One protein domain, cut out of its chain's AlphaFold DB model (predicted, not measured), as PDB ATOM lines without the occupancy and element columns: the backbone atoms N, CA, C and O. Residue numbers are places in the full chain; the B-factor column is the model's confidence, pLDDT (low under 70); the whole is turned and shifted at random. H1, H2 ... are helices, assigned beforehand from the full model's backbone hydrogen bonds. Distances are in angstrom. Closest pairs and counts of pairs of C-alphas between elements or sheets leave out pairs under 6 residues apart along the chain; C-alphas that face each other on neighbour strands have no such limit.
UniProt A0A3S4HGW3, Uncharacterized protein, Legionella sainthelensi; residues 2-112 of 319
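Overview. This is residues 2 to 112 of the 319 residues of an uncharacterized protein of Legionella sainthelensi (UniProt A0A3S4HGW3). H1, H2, H3 and H5 make a four-helix bundle, each touching two others; H4 stands off one end, crosswise to H3. The printed part, all helix, has 111 residues with five named helices, H1 to H5 in order. It is only just compact, close to loose: radius of gyration of the C-alphas 15.4 A, spans 48 by 26 by 23 A.

Arrangement. Start at H3, residues 37 to 59; it and H2, residues 17 to 29, form a hairpin, closest at C-alphas 39 and 29, 5.2 A. H5, residues 90 to 110, touches H3, opposite ways at a shallow tilt of 31 degrees, closest at C-alphas 97 and 51, 6.2 A. H1, residues 5 to 12, touches H2, closest at C-alphas 10 and 23, 5.9 A, and H5, closest at C-alphas 6 and 103, 5.0 A. H4, residues 64 to 76, is close to H3 but not clearly touching, about perpendicular at 78 degrees; the closest C-alphas, 66 and 57, are 7.9 A apart. Every O i to N i+4 pair is within hydrogen-bond range in H2, H3, H4 and H5; H1 has 0 of 4, but 4 of 5 O i to N i+3 pairs.

Along the chain. Find C-alpha 5 at (71.878, -9.527, -233.775), where H1 begins. H3 runs 32.8 A from C-alpha 37 to C-alpha 59; H5 runs 30.2 A and ends at C-alpha 110, (74.348, 0.697, -228.549).

Size, cuts and confidence. The C-alphas farthest apart, of Glu 33 and Phe 75, are 48.6 A apart. The printed part has no cut; look to residues 77 to 89 for the long link. Residue 14 and residues 60 to 88 have pLDDT under 70.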
ATOM      1  N   ILE A   2      67.843 -12.478-225.330       71.69
ATOM      2  CA  ILE A   2      67.937 -12.052-226.734       71.69
ATOM      3  C   ILE A   2      69.238 -11.265-226.859       71.69
ATOM      4  O   ILE A   2      69.316 -10.126-226.413       71.69
ATOM      5  N   LEU A   3      70.269 -11.911-227.405       83.06
ATOM      6  CA  LEU A   3      71.521 -11.242-227.742       83.06
ATOM      7  C   LEU A   3      71.298 -10.289-228.927       83.06
ATOM      8  O   LEU A   3      70.534 -10.629-229.841       83.06
ATOM      9  N   PRO A   4      71.978  -9.128-228.953       86.12
ATOM     10  CA  PRO A   4      71.969  -8.256-230.116       86.12
ATOM     11  C   PRO A   4      72.349  -9.013-231.402       86.12
ATOM     12  O   PRO A   4      73.301  -9.803-231.387       86.12
ATOM     13  N   PRO A   5      71.665  -8.770-232.539       87.88
ATOM     14  CA  PRO A   5      71.878  -9.527-233.775       87.88
ATOM     15  C   PRO A   5      73.332  -9.559-234.258       87.88
ATOM     16  O   PRO A   5      73.787 -10.577-234.772       87.88
ATOM     17  N   TYR A   6      74.077  -8.471-234.048       89.75
ATOM     18  CA  TYR A   6      75.478  -8.342-234.451       89.75
ATOM     19  C   TYR A   6      76.457  -9.193-233.616       89.75
ATOM     20  O   TYR A   6      77.616  -9.314-234.004       89.75
ATOM     21  N   LEU A   7      76.022  -9.792-232.499       87.94
ATOM     22  CA  LEU A   7      76.824 -10.724-231.687       87.94
ATOM     23  C   LEU A   7      76.507 -12.198-231.990       87.94
ATOM     24  O   LEU A   7      77.320 -13.075-231.701       87.94
ATOM     25  N   ASN A   8      75.365 -12.489-232.622       84.62
ATOM     26  CA  ASN A   8      74.939 -13.866-232.913       84.62
ATOM     27  C   ASN A   8      75.847 -14.575-233.930       84.62
ATOM     28  O   ASN A   8      75.930 -15.802-233.951       84.62
ATOM     29  N   SER A   9      76.561 -13.818-234.760       81.88
ATOM     30  CA  SER A   9      77.461 -14.373-235.772       81.88
ATOM     31  C   SER A   9      78.655 -15.125-235.172       81.88
ATOM     32  O   SER A   9      79.205 -16.006-235.823       81.88
ATOM     33  N   PHE A  10      79.042 -14.857-233.918       78.00
ATOM     34  CA  PHE A  10      80.173 -15.552-233.285       78.00
ATOM     35  C   PHE A  10      79.923 -17.043-233.052       78.00
ATOM     36  O   PHE A  10      80.862 -17.838-233.099       78.00
ATOM     37  N   TYR A  11      78.663 -17.443-232.886       78.38
ATOM     38  CA  TYR A  11      78.279 -18.844-232.698       78.38
ATOM     39  C   TYR A  11      78.469 -19.699-233.954       78.38
ATOM     40  O   TYR A  11      78.446 -20.923-233.872       78.38
ATOM     41  N   GLN A  12      78.695 -19.070-235.110       80.44
ATOM     42  CA  GLN A  12      79.004 -19.759-236.364       80.44
ATOM     43  C   GLN A  12      80.451 -20.278-236.403       80.44
ATOM     44  O   GLN A  12      80.789 -21.082-237.266       80.44
ATOM     45  N   TYR A  13      81.293 -19.868-235.444       78.94
ATOM     46  CA  TYR A  13      82.721 -20.182-235.392       78.94
ATOM     47  C   TYR A  13      83.117 -20.959-234.115       78.94
ATOM     48  O   TYR A  13      84.038 -20.541-233.404       78.94
ATOM     49  N   PRO A  14      82.464 -22.097-233.790       69.62
ATOM     50  CA  PRO A  14      82.656 -22.800-232.515       69.62
ATOM     51  C   PRO A  14      84.066 -23.377-232.340       69.62
ATOM     52  O   PRO A  14      84.532 -23.541-231.212       69.62
ATOM     53  N   ASP A  15      84.750 -23.654-233.450       73.56
ATOM     54  CA  ASP A  15      86.100 -24.213-233.453       73.56
ATOM     55  C   ASP A  15      87.155 -23.170-233.034       73.56
ATOM     56  O   ASP A  15      88.234 -23.534-232.575       73.56
ATOM     57  N   PHE A  16      86.855 -21.869-233.119       72.94
ATOM     58  CA  PHE A  16      87.803 -20.802-232.797       72.94
ATOM     59  C   PHE A  16      87.697 -20.405-231.328       72.94
ATOM     60  O   PHE A  16      86.806 -19.655-230.927       72.94
ATOM     61  N   LYS A  17      88.663 -20.848-230.515       78.50
ATOM     62  CA  LYS A  17      88.700 -20.587-229.063       78.50
ATOM     63  C   LYS A  17      88.517 -19.103-228.709       78.50
ATOM     64  O   LYS A  17      87.835 -18.786-227.737       78.50
ATOM     65  N   GLN A  18      89.112 -18.203-229.491       78.94
ATOM     66  CA  GLN A  18      89.025 -16.754-229.282       78.94
ATOM     67  C   GLN A  18      87.604 -16.214-229.532       78.94
ATOM     68  O   GLN A  18      87.097 -15.433-228.728       78.94
ATOM     69  N   LEU A  19      86.936 -16.665-230.600       82.38
ATOM     70  CA  LEU A  19      85.564 -16.257-230.929       82.38
ATOM     71  C   LEU A  19      84.545 -16.893-229.980       82.38
ATOM     72  O   LEU A  19      83.620 -16.215-229.538       82.38
ATOM     73  N   LYS A  20      84.771 -18.146-229.568       83.75
ATOM     74  CA  LYS A  20      83.984 -18.803-228.518       83.75
ATOM     75  C   LYS A  20      84.025 -18.013-227.208       83.75
ATOM     76  O   LYS A  20      82.982 -17.765-226.614       83.75
ATOM     77  N   ARG A  21      85.209 -17.551-226.789       84.12
ATOM     78  CA  ARG A  21      85.344 -16.690-225.603       84.12
ATOM     79  C   ARG A  21      84.572 -15.376-225.757       84.12
ATOM     80  O   ARG A  21      83.977 -14.914-224.790       84.12
ATOM     81  N   CYS A  22      84.556 -14.782-226.951       86.62
ATOM     82  CA  CYS A  22      83.753 -13.584-227.213       86.62
ATOM     83  C   CYS A  22      82.247 -13.869-227.092       86.62
ATOM     84  O   CYS A  22      81.529 -13.062-226.512       86.62
ATOM     85  N   ALA A  23      81.775 -15.024-227.566       86.50
ATOM     86  CA  ALA A  23      80.384 -15.440-227.390       86.50
ATOM     87  C   ALA A  23      80.022 -15.615-225.901       86.50
ATOM     88  O   ALA A  23      79.041 -15.043-225.443       86.50
ATOM     89  N   GLU A  24      80.861 -16.302-225.116       88.06
ATOM     90  CA  GLU A  24      80.667 -16.462-223.662       88.06
ATOM     91  C   GLU A  24      80.627 -15.108-222.927       88.06
ATOM     92  O   GLU A  24      79.797 -14.885-222.046       88.06
ATOM     93  N   LEU A  25      81.521 -14.178-223.283       88.25
ATOM     94  CA  LEU A  25      81.527 -12.828-222.713       88.25
ATOM     95  C   LEU A  25      80.273 -12.036-223.093       88.25
ATOM     96  O   LEU A  25      79.744 -11.311-222.253       88.25
ATOM     97  N   ALA A  26      79.774 -12.195-224.321       88.25
ATOM     98  CA  ALA A  26      78.514 -11.596-224.741       88.25
ATOM     99  C   ALA A  26      77.340 -12.148-223.919       88.25
ATOM    100  O   ALA A  26      76.564 -11.371-223.374       88.25
ATOM    101  N   GLU A  27      77.232 -13.464-223.736       89.06
ATOM    102  CA  GLU A  27      76.185 -14.047-222.885       89.06
ATOM    103  C   GLU A  27      76.229 -13.477-221.471       89.06
ATOM    104  O   GLU A  27      75.208 -13.032-220.959       89.06
ATOM    105  N   ASN A  28      77.419 -13.410-220.872       87.88
ATOM    106  CA  ASN A  28      77.595 -12.879-219.523       87.88
ATOM    107  C   ASN A  28      77.282 -11.378-219.417       87.88
ATOM    108  O   ASN A  28      76.814 -10.927-218.374       87.88
ATOM    109  N   ALA A  29      77.531 -10.593-220.468       87.81
ATOM    110  CA  ALA A  29      77.203  -9.169-220.482       87.81
ATOM    111  C   ALA A  29      75.694  -8.910-220.586       87.81
ATOM    112  O   ALA A  29      75.201  -7.941-220.008       87.81
ATOM    113  N   PHE A  30      74.966  -9.785-221.286       89.50
ATOM    114  CA  PHE A  30      73.543  -9.634-221.612       89.50
ATOM    115  C   PHE A  30      72.635 -10.652-220.891       89.50
ATOM    116  O   PHE A  30      71.476 -10.830-221.272       89.50
ATOM    117  N   CYS A  31      73.134 -11.336-219.854       84.12
ATOM    118  CA  CYS A  31      72.377 -12.363-219.127       84.12
ATOM    119  C   CYS A  31      71.256 -11.795-218.243       84.12
ATOM    120  O   CYS A  31      70.345 -12.532-217.867       84.12
ATOM    121  N   SER A  32      71.310 -10.500-217.921       80.81
ATOM    122  CA  SER A  32      70.342  -9.809-217.066       80.81
ATOM    123  C   SER A  32      69.695  -8.619-217.778       80.81
ATOM    124  O   SER A  32      70.157  -8.206-218.839       80.81
ATOM    125  N   GLU A  33      68.628  -8.060-217.199       75.81
ATOM    126  CA  GLU A  33      67.926  -6.892-217.763       75.81
ATOM    127  C   GLU A  33      68.824  -5.649-217.877       75.81
ATOM    128  O   GLU A  33      68.632  -4.827-218.770       75.81
ATOM    129  N   VAL A  34      69.828  -5.529-217.001       83.00
ATOM    130  CA  VAL A  34      70.840  -4.467-217.046       83.00
ATOM    131  C   VAL A  34      72.132  -5.038-217.626       83.00
ATOM    132  O   VAL A  34      72.640  -6.055-217.154       83.00
ATOM    133  N   VAL A  35      72.693  -4.382-218.642       85.19
ATOM    134  CA  VAL A  35      73.941  -4.839-219.269       85.19
ATOM    135  C   VAL A  35      75.109  -4.660-218.304       85.19
ATOM    136  O   VAL A  35      75.371  -3.555-217.822       85.19
ATOM    137  N   ASN A  36      75.836  -5.745-218.040       86.19
ATOM    138  CA  ASN A  36      77.010  -5.694-217.180       86.19
ATOM    139  C   ASN A  36      78.202  -5.094-217.946       86.19
ATOM    140  O   ASN A  36      78.660  -5.648-218.949       86.19
ATOM    141  N   LYS A  37      78.708  -3.949-217.469       85.69
ATOM    142  CA  LYS A  37      79.769  -3.181-218.137       85.69
ATOM    143  C   LYS A  37      81.126  -3.889-218.130       85.69
ATOM    144  O   LYS A  37      81.880  -3.723-219.085       85.69
ATOM    145  N   ASP A  38      81.432  -4.685-217.111       86.25
ATOM    146  CA  ASP A  38      82.728  -5.366-216.993       86.25
ATOM    147  C   ASP A  38      82.953  -6.405-218.111       86.25
ATOM    148  O   ASP A  38      83.893  -6.237-218.898       86.25
ATOM    149  N   PRO A  39      82.082  -7.421-218.292       87.50
ATOM    150  CA  PRO A  39      82.202  -8.369-219.398       87.50
ATOM    151  C   PRO A  39      81.997  -7.703-220.765       87.50
ATOM    152  O   PRO A  39      82.576  -8.161-221.746       87.50
ATOM    153  N   LEU A  40      81.236  -6.604-220.852       89.50
ATOM    154  CA  LEU A  40      81.090  -5.825-222.086       89.50
ATOM    155  C   LEU A  40      82.416  -5.170-222.512       89.50
ATOM    156  O   LEU A  40      82.789  -5.207-223.686       89.50
ATOM    157  N   ASN A  41      83.143  -4.580-221.562       87.56
ATOM    158  CA  ASN A  41      84.448  -3.982-221.818       87.56
ATOM    159  C   ASN A  41      85.497  -5.057-222.142       87.56
ATOM    160  O   ASN A  41      86.278  -4.879-223.080       87.56
ATOM    161  N   GLU A  42      85.475  -6.197-221.440       87.12
ATOM    162  CA  GLU A  42      86.339  -7.347-221.747       87.12
ATOM    163  C   GLU A  42      86.042  -7.921-223.142       87.12
ATOM    164  O   GLU A  42      86.970  -8.223-223.901       87.12
ATOM    165  N   LEU A  43      84.763  -8.029-223.521       90.38
ATOM    166  CA  LEU A  43      84.338  -8.425-224.862       90.38
ATOM    167  C   LEU A  43      84.931  -7.482-225.908       90.38
ATOM    168  O   LEU A  43      85.603  -7.935-226.833       90.38
ATOM    169  N   ARG A  44      84.742  -6.168-225.739       89.44
ATOM    170  CA  ARG A  44      85.251  -5.160-226.676       89.44
ATOM    171  C   ARG A  44      86.769  -5.255-226.844       89.44
ATOM    172  O   ARG A  44      87.256  -5.267-227.974       89.44
ATOM    173  N   GLY A  45      87.510  -5.383-225.741       85.81
ATOM    174  CA  GLY A  45      88.965  -5.552-225.768       85.81
ATOM    175  C   GLY A  45      89.407  -6.818-226.511       85.81
ATOM    176  O   GLY A  45      90.326  -6.767-227.329       85.81
ATOM    177  N   ASN A  46      88.721  -7.944-226.293       86.12
ATOM    178  CA  ASN A  46      89.015  -9.188-227.006       86.12
ATOM    179  C   ASN A  46      88.733  -9.081-228.507       86.12
ATOM    180  O   ASN A  46      89.565  -9.506-229.304       86.12
ATOM    181  N   LEU A  47      87.612  -8.475-228.898       90.62
ATOM    182  CA  LEU A  47      87.268  -8.273-230.307       90.62
ATOM    183  C   LEU A  47      88.306  -7.402-231.033       90.62
ATOM    184  O   LEU A  47      88.730  -7.753-232.133       90.62
ATOM    185  N   LEU A  48      88.754  -6.307-230.409       88.19
ATOM    186  CA  LEU A  48      89.800  -5.437-230.961       88.19
ATOM    187  C   LEU A  48      91.135  -6.171-231.119       88.19
ATOM    188  O   LEU A  48      91.786  -6.038-232.151       88.19
ATOM    189  N   ARG A  49      91.518  -6.985-230.129       84.69
ATOM    190  CA  ARG A  49      92.743  -7.789-230.191       84.69
ATOM    191  C   ARG A  49      92.703  -8.803-231.332       84.69
ATOM    192  O   ARG A  49      93.664  -8.902-232.083       84.69
ATOM    193  N   ILE A  50      91.589  -9.518-231.496       85.19
ATOM    194  CA  ILE A  50      91.431 -10.477-232.600       85.19
ATOM    195  C   ILE A  50      91.475  -9.742-233.949       85.19
ATOM    196  O   ILE A  50      92.101 -10.217-234.893       85.19
ATOM    197  N   LEU A  51      90.847  -8.566-234.048       86.38
ATOM    198  CA  LEU A  51      90.877  -7.754-235.265       86.38
ATOM    199  C   LEU A  51      92.304  -7.314-235.640       86.38
ATOM    200  O   LEU A  51      92.655  -7.324-236.826       86.38
ATOM    201  N   ASP A  52      93.115  -6.941-234.649       81.69
ATOM    202  CA  ASP A  52      94.529  -6.606-234.837       81.69
ATOM    203  C   ASP A  52      95.344  -7.835-235.268       81.69
ATOM    204  O   ASP A  52      96.014  -7.791-236.300       81.69
ATOM    205  N   GLU A  53      95.192  -8.970-234.576       79.88
ATOM    206  CA  GLU A  53      95.846 -10.238-234.932       79.88
ATOM    207  C   GLU A  53      95.553 -10.640-236.387       79.88
ATOM    208  O   GLU A  53      96.473 -10.931-237.153       79.88
ATOM    209  N   ILE A  54      94.283 -10.593-236.806       82.44
ATOM    210  CA  ILE A  54      93.883 -10.886-238.190       82.44
ATOM    211  C   ILE A  54      94.535  -9.907-239.170       82.44
ATOM    212  O   ILE A  54      95.023 -10.312-240.228       82.44
ATOM    213  N   SER A  55      94.561  -8.617-238.833       81.56
ATOM    214  CA  SER A  55      95.148  -7.594-239.701       81.56
ATOM    215  C   SER A  55      96.657  -7.796-239.874       81.56
ATOM    216  O   SER A  55      97.160  -7.658-240.988       81.56
ATOM    217  N   GLN A  56      97.367  -8.202-238.818       76.31
ATOM    218  CA  GLN A  56      98.792  -8.540-238.878       76.31
ATOM    219  C   GLN A  56      99.060  -9.796-239.718       76.31
ATOM    220  O   GLN A  56      99.980  -9.796-240.539       76.31
ATOM    221  N   VAL A  57      98.238 -10.843-239.560       74.56
ATOM    222  CA  VAL A  57      98.328 -12.075-240.364       74.56
ATOM    223  C   VAL A  57      98.136 -11.772-241.852       74.56
ATOM    224  O   VAL A  57      98.904 -12.260-242.679       74.56
ATOM    225  N   GLN A  58      97.164 -10.922-242.201       74.31
ATOM    226  CA  GLN A  58      96.921 -10.519-243.590       74.31
ATOM    227  C   GLN A  58      98.029  -9.621-244.163       74.31
ATOM    228  O   GLN A  58      98.356  -9.742-245.342       74.31
ATOM    229  N   ALA A  59      98.597  -8.715-243.360       74.00
ATOM    230  CA  ALA A  59      99.592  -7.749-243.825       74.00
ATOM    231  C   ALA A  59     100.987  -8.360-244.038       74.00
ATOM    232  O   ALA A  59     101.721  -7.905-244.911       74.00
ATOM    233  N   ASN A  60     101.363  -9.377-243.255       67.75
ATOM    234  CA  ASN A  60     102.694  -9.987-243.316       67.75
ATOM    235  C   ASN A  60     102.644 -11.529-243.277       67.75
ATOM    236  O   ASN A  60     103.160 -12.144-242.332       67.75
ATOM    237  N   PRO A  61     102.114 -12.184-244.333       59.59
ATOM    238  CA  PRO A  61     102.028 -13.646-244.388       59.59
ATOM    239  C   PRO A  61     103.401 -14.330-244.245       59.59
ATOM    240  O   PRO A  61     103.500 -15.427-243.694       59.59
ATOM    241  N   HIS A  62     104.472 -13.664-244.702       58.19
ATOM    242  CA  HIS A  62     105.837 -14.198-244.816       58.19
ATOM    243  C   HIS A  62     106.842 -13.661-243.780       58.19
ATOM    244  O   HIS A  62     108.045 -13.837-243.962       58.19
ATOM    245  N   SER A  63     106.406 -12.992-242.706       61.47
ATOM    246  CA  SER A  63     107.356 -12.533-241.679       61.47
ATOM    247  C   SER A  63     108.111 -13.710-241.038       61.47
ATOM    248  O   SER A  63     107.564 -14.805-240.904       61.47
ATOM    249  N   ILE A  64     109.353 -13.487-240.590       53.88
ATOM    250  CA  ILE A  64     110.156 -14.499-239.869       53.88
ATOM    251  C   ILE A  64     109.382 -15.048-238.662       53.88
ATOM    252  O   ILE A  64     109.432 -16.242-238.391       53.88
ATOM    253  N   TYR A  65     108.598 -14.207-237.983       51.81
ATOM    254  CA  TYR A  65     107.716 -14.630-236.896       51.81
ATOM    255  C   TYR A  65     106.582 -15.551-237.378       51.81
ATOM    256  O   TYR A  65     106.312 -16.567-236.741       51.81
ATOM    257  N   SER A  66     105.951 -15.249-238.520       52.53
ATOM    258  CA  SER A  66     104.954 -16.119-239.166       52.53
ATOM    259  C   SER A  66     105.567 -17.464-239.576       52.53
ATOM    260  O   SER A  66     105.030 -18.514-239.232       52.53
ATOM    261  N   MET A  67     106.750 -17.456-240.203       56.34
ATOM    262  CA  MET A  67     107.471 -18.678-240.583       56.34
ATOM    263  C   MET A  67     107.902 -19.512-239.375       56.34
ATOM    264  O   MET A  67     107.653 -20.712-239.363       56.34
ATOM    265  N   LEU A  68     108.510 -18.906-238.350       50.78
ATOM    266  CA  LEU A  68     108.943 -19.606-237.136       50.78
ATOM    267  C   LEU A  68     107.752 -20.134-236.330       50.78
ATOM    268  O   LEU A  68     107.806 -21.253-235.829       50.78
ATOM    269  N   SER A  69     106.655 -19.372-236.251       50.34
ATOM    270  CA  SER A  69     105.406 -19.825-235.632       50.34
ATOM    271  C   SER A  69     104.807 -21.007-236.395       50.34
ATOM    272  O   SER A  69     104.399 -21.971-235.754       50.34
ATOM    273  N   ASN A  70     104.772 -20.960-237.730       51.28
ATOM    274  CA  ASN A  70     104.263 -22.052-238.566       51.28
ATOM    275  C   ASN A  70     105.168 -23.288-238.499       51.28
ATOM    276  O   ASN A  70     104.670 -24.412-238.449       51.28
ATOM    277  N   TYR A  71     106.488 -23.099-238.441       53.41
ATOM    278  CA  TYR A  71     107.462 -24.180-238.300       53.41
ATOM    279  C   TYR A  71     107.350 -24.858-236.930       53.41
ATOM    280  O   TYR A  71     107.240 -26.078-236.864       53.41
ATOM    281  N   ALA A  72     107.281 -24.085-235.841       51.00
ATOM    282  CA  ALA A  72     107.055 -24.615-234.498       51.00
ATOM    283  C   ALA A  72     105.706 -25.351-234.396       51.00
ATOM    284  O   ALA A  72     105.645 -26.456-233.864       51.00
ATOM    285  N   LEU A  73     104.631 -24.795-234.964       47.19
ATOM    286  CA  LEU A  73     103.318 -25.449-235.003       47.19
ATOM    287  C   LEU A  73     103.351 -26.776-235.774       47.19
ATOM    288  O   LEU A  73     102.826 -27.770-235.276       47.19
ATOM    289  N   SER A  74     104.005 -26.805-236.936       50.00
ATOM    290  CA  SER A  74     104.138 -28.007-237.773       50.00
ATOM    291  C   SER A  74     105.021 -29.081-237.132       50.00
ATOM    292  O   SER A  74     104.805 -30.268-237.357       50.00
ATOM    293  N   PHE A  75     106.015 -28.678-236.334       49.31
ATOM    294  CA  PHE A  75     106.948 -29.592-235.671       49.31
ATOM    295  C   PHE A  75     106.362 -30.209-234.390       49.31
ATOM    296  O   PHE A  75     106.649 -31.364-234.083       49.31
ATOM    297  N   PHE A  76     105.529 -29.465-233.652       48.78
ATOM    298  CA  PHE A  76     104.973 -29.916-232.369       48.78
ATOM    299  C   PHE A  76     103.532 -30.456-232.437       48.78
ATOM    300  O   PHE A  76     103.121 -31.134-231.499       48.78
ATOM    301  N   ASN A  77     102.766 -30.222-233.515       44.47
ATOM    302  CA  ASN A  77     101.385 -30.710-233.637       44.47
ATOM    303  C   ASN A  77     101.178 -31.605-234.869       44.47
ATOM    304  O   ASN A  77     100.988 -31.132-235.985       44.47
ATOM    305  N   PHE A  78     101.107 -32.920-234.645       45.19
ATOM    306  CA  PHE A  78     100.769 -33.926-235.669       45.19
ATOM    307  C   PHE A  78      99.278 -33.946-236.069       45.19
ATOM    308  O   PHE A  78      98.877 -34.688-236.967       45.19
ATOM    309  N   HIS A  79      98.442 -33.121-235.437       44.75
ATOM    310  CA  HIS A  79      97.024 -32.985-235.755       44.75
ATOM    311  C   HIS A  79      96.720 -31.526-236.096       44.75
ATOM    312  O   HIS A  79      97.057 -30.637-235.318       44.75
ATOM    313  N   LYS A  80      96.074 -31.283-237.250       48.09
ATOM    314  CA  LYS A  80      95.523 -29.970-237.628       48.09
ATOM    315  C   LYS A  80      94.764 -29.394-236.432       48.09
ATOM    316  O   LYS A  80      93.704 -29.916-236.080       48.09
ATOM    317  N   ILE A  81      95.290 -28.339-235.813       47.88
ATOM    318  CA  ILE A  81      94.562 -27.614-234.776       47.88
ATOM    319  C   ILE A  81      93.433 -26.874-235.492       47.88
ATOM    320  O   ILE A  81      93.631 -25.803-236.057       47.88
ATOM    321  N   LYS A  82      92.235 -27.468-235.515       47.56
ATOM    322  CA  LYS A  82      91.023 -26.740-235.901       47.56
ATOM    323  C   LYS A  82      90.905 -25.504-235.004       47.56
ATOM    324  O   LYS A  82      90.989 -25.634-233.785       47.56
ATOM    325  N   GLY A  83      90.736 -24.328-235.611       55.06
ATOM    326  CA  GLY A  83      90.448 -23.089-234.881       55.06
ATOM    327  C   GLY A  83      91.605 -22.115-234.674       55.06
ATOM    328  O   GLY A  83      91.428 -21.127-233.961       55.06
ATOM    329  N   ASN A  84      92.775 -22.356-235.265       66.31
ATOM    330  CA  ASN A  84      93.827 -21.344-235.328       66.31
ATOM    331  C   ASN A  84      93.572 -20.396-236.511       66.31
ATOM    332  O   ASN A  84      93.439 -20.843-237.649       66.31
ATOM    333  N   LEU A  85      93.544 -19.084-236.258       62.91
ATOM    334  CA  LEU A  85      93.338 -18.056-237.291       62.91
ATOM    335  C   LEU A  85      94.417 -18.068-238.387       62.91
ATOM    336  O   LEU A  85      94.201 -17.520-239.462       62.91
ATOM    337  N   LYS A  86      95.575 -18.686-238.127       61.38
ATOM    338  CA  LYS A  86      96.677 -18.804-239.096       61.38
ATOM    339  C   LYS A  86      96.499 -19.937-240.112       61.38
ATOM    340  O   LYS A  86      97.166 -19.919-241.140       61.38
ATOM    341  N   ASP A  87      95.615 -20.897-239.836       61.56
ATOM    342  CA  ASP A  87      95.457 -22.130-240.622       61.56
ATOM    343  C   ASP A  87      94.225 -22.099-241.552       61.56
ATOM    344  O   ASP A  87      93.867 -23.117-242.152       61.56
ATOM    345  N   ILE A  88      93.559 -20.944-241.663       69.62
ATOM    346  CA  ILE A  88      92.327 -20.756-242.441       69.62
ATOM    347  C   ILE A  88      92.552 -19.974-243.729       69.62
ATOM    348  O   ILE A  88      93.547 -19.267-243.896       69.62
ATOM    349  N   SER A  89      91.616 -20.114-244.669       74.81
ATOM    350  CA  SER A  89      91.708 -19.418-245.948       74.81
ATOM    351  C   SER A  89      91.624 -17.899-245.760       74.81
ATOM    352  O   SER A  89      90.928 -17.400-244.875       74.81
ATOM    353  N   ASN A  90      92.285 -17.136-246.638       75.25
ATOM    354  CA  ASN A  90      92.194 -15.669-246.619       75.25
ATOM    355  C   ASN A  90      90.745 -15.164-246.726       75.25
ATOM    356  O   ASN A  90      90.437 -14.104-246.186       75.25
ATOM    357  N   GLN A  91      89.868 -15.917-247.401       79.00
ATOM    358  CA  GLN A  91      88.449 -15.590-247.511       79.00
ATOM    359  C   GLN A  91      87.734 -15.744-246.164       79.00
ATOM    360  O   GLN A  91      87.124 -14.788-245.698       79.00
ATOM    361  N   GLU A  92      87.883 -16.887-245.488       80.38
ATOM    362  CA  GLU A  92      87.308 -17.095-244.149       80.38
ATOM    363  C   GLU A  92      87.856 -16.085-243.135       80.38
ATOM    364  O   GLU A  92      87.117 -15.558-242.306       80.38
ATOM    365  N   LEU A  93      89.149 -15.764-243.225       81.38
ATOM    366  CA  LEU A  93      89.792 -14.760-242.382       81.38
ATOM    367  C   LEU A  93      89.178 -13.367-242.601       81.38
ATOM    368  O   LEU A  93      88.955 -12.622-241.644       81.38
ATOM    369  N   GLN A  94      88.862 -13.023-243.853       84.38
ATOM    370  CA  GLN A  94      88.180 -11.779-244.195       84.38
ATOM    371  C   GLN A  94      86.718 -11.767-243.717       84.38
ATOM    372  O   GLN A  94      86.243 -10.731-243.249       84.38
ATOM    373  N   ASP A  95      86.021 -12.900-243.772       85.94
ATOM    374  CA  ASP A  95      84.643 -13.028-243.282       85.94
ATOM    375  C   ASP A  95      84.576 -12.878-241.752       85.94
ATOM    376  O   ASP A  95      83.734 -12.137-241.225       85.94
ATOM    377  N   ILE A  96      85.526 -13.480-241.026       86.00
ATOM    378  CA  ILE A  96      85.686 -13.280-239.578       86.00
ATOM    379  C   ILE A  96      85.999 -11.809-239.284       86.00
ATOM    380  O   ILE A  96      85.368 -11.206-238.415       86.00
ATOM    381  N   LYS A  97      86.921 -11.191-240.033       88.06
ATOM    382  CA  LYS A  97      87.260  -9.768-239.887       88.06
ATOM    383  C   LYS A  97      86.033  -8.867-240.032       88.06
ATOM    384  O   LYS A  97      85.814  -7.986-239.202       88.06
ATOM    385  N   ASN A  98      85.217  -9.101-241.057       89.75
ATOM    386  CA  ASN A  98      83.984  -8.351-241.287       89.75
ATOM    387  C   ASN A  98      82.991  -8.546-240.130       89.75
ATOM    388  O   ASN A  98      82.406  -7.571-239.658       89.75
ATOM    389  N   THR A  99      82.862  -9.775-239.626       89.56
ATOM    390  CA  THR A  99      82.022 -10.099-238.463       89.56
ATOM    391  C   THR A  99      82.457  -9.325-237.214       89.56
ATOM    392  O   THR A  99      81.623  -8.712-236.548       89.56
ATOM    393  N   LEU A 100      83.762  -9.275-236.931       90.06
ATOM    394  CA  LEU A 100      84.317  -8.512-235.807       90.06
ATOM    395  C   LEU A 100      84.025  -7.013-235.935       90.06
ATOM    396  O   LEU A 100      83.623  -6.383-234.960       90.06
ATOM    397  N   ILE A 101      84.189  -6.440-237.133       90.56
ATOM    398  CA  ILE A 101      83.919  -5.016-237.385       90.56
ATOM    399  C   ILE A 101      82.437  -4.696-237.169       90.56
ATOM    400  O   ILE A 101      82.117  -3.687-236.544       90.56
ATOM    401  N   VAL A 102      81.528  -5.544-237.662       91.12
ATOM    402  CA  VAL A 102      80.078  -5.370-237.472       91.12
ATOM    403  C   VAL A 102      79.718  -5.418-235.988       91.12
ATOM    404  O   VAL A 102      79.002  -4.538-235.510       91.12
ATOM    405  N   ALA A 103      80.263  -6.384-235.248       92.00
ATOM    406  CA  ALA A 103      80.033  -6.498-233.815       92.00
ATOM    407  C   ALA A 103      80.566  -5.287-233.038       92.00
ATOM    408  O   ALA A 103      79.847  -4.721-232.220       92.00
ATOM    409  N   LEU A 104      81.797  -4.849-233.321       93.44
ATOM    410  CA  LEU A 104      82.400  -3.676-232.683       93.44
ATOM    411  C   LEU A 104      81.607  -2.396-232.966       93.44
ATOM    412  O   LEU A 104      81.390  -1.613-232.047       93.44
ATOM    413  N   ARG A 105      81.115  -2.201-234.199       91.81
ATOM    414  CA  ARG A 105      80.238  -1.063-234.535       91.81
ATOM    415  C   ARG A 105      78.916  -1.114-233.781       91.81
ATOM    416  O   ARG A 105      78.499  -0.094-233.249       91.81
ATOM    417  N   GLY A 106      78.279  -2.284-233.714       89.94
ATOM    418  CA  GLY A 106      77.048  -2.467-232.942       89.94
ATOM    419  C   GLY A 106      77.255  -2.125-231.467       89.94
ATOM    420  O   GLY A 106      76.542  -1.296-230.914       89.94
ATOM    421  N   LEU A 107      78.315  -2.666-230.857       91.75
ATOM    422  CA  LEU A 107      78.680  -2.370-229.469       91.75
ATOM    423  C   LEU A 107      79.016  -0.894-229.231       91.75
ATOM    424  O   LEU A 107      78.723  -0.375-228.157       91.75
ATOM    425  N   ALA A 108      79.668  -0.232-230.186       91.62
ATOM    426  CA  ALA A 108      79.993   1.184-230.091       91.62
ATOM    427  C   ALA A 108      78.737   2.065-230.162       91.62
ATOM    428  O   ALA A 108      78.656   3.052-229.442       91.62
ATOM    429  N   ASN A 109      77.760   1.702-230.992       88.94
ATOM    430  CA  ASN A 109      76.528   2.470-231.160       88.94
ATOM    431  C   ASN A 109      75.548   2.274-229.999       88.94
ATOM    432  O   ASN A 109      75.005   3.254-229.497       88.94
ATOM    433  N   ASP A 110      75.345   1.028-229.573       89.56
ATOM    434  CA  ASP A 110      74.348   0.697-228.549       89.56
ATOM    435  C   ASP A 110      74.881   0.961-227.134       89.56
ATOM    436  O   ASP A 110      74.122   1.293-226.225       89.56
ATOM    437  N   PHE A 111      76.199   0.833-226.944       88.81
ATOM    438  CA  PHE A 111      76.862   0.993-225.648       88.81
ATOM    439  C   PHE A 111      78.157   1.807-225.763       88.81
ATOM    440  O   PHE A 111      79.240   1.294-225.436       88.81
ATOM    441  N   PRO A 112      78.096   3.066-226.227       87.75
ATOM    442  CA  PRO A 112      79.280   3.899-226.295       87.75
ATOM    443  C   PRO A 112      79.832   4.151-224.893       87.75
ATOM    444  O   PRO A 112      79.125   4.140-223.880       87.75
TER     445      PRO A 112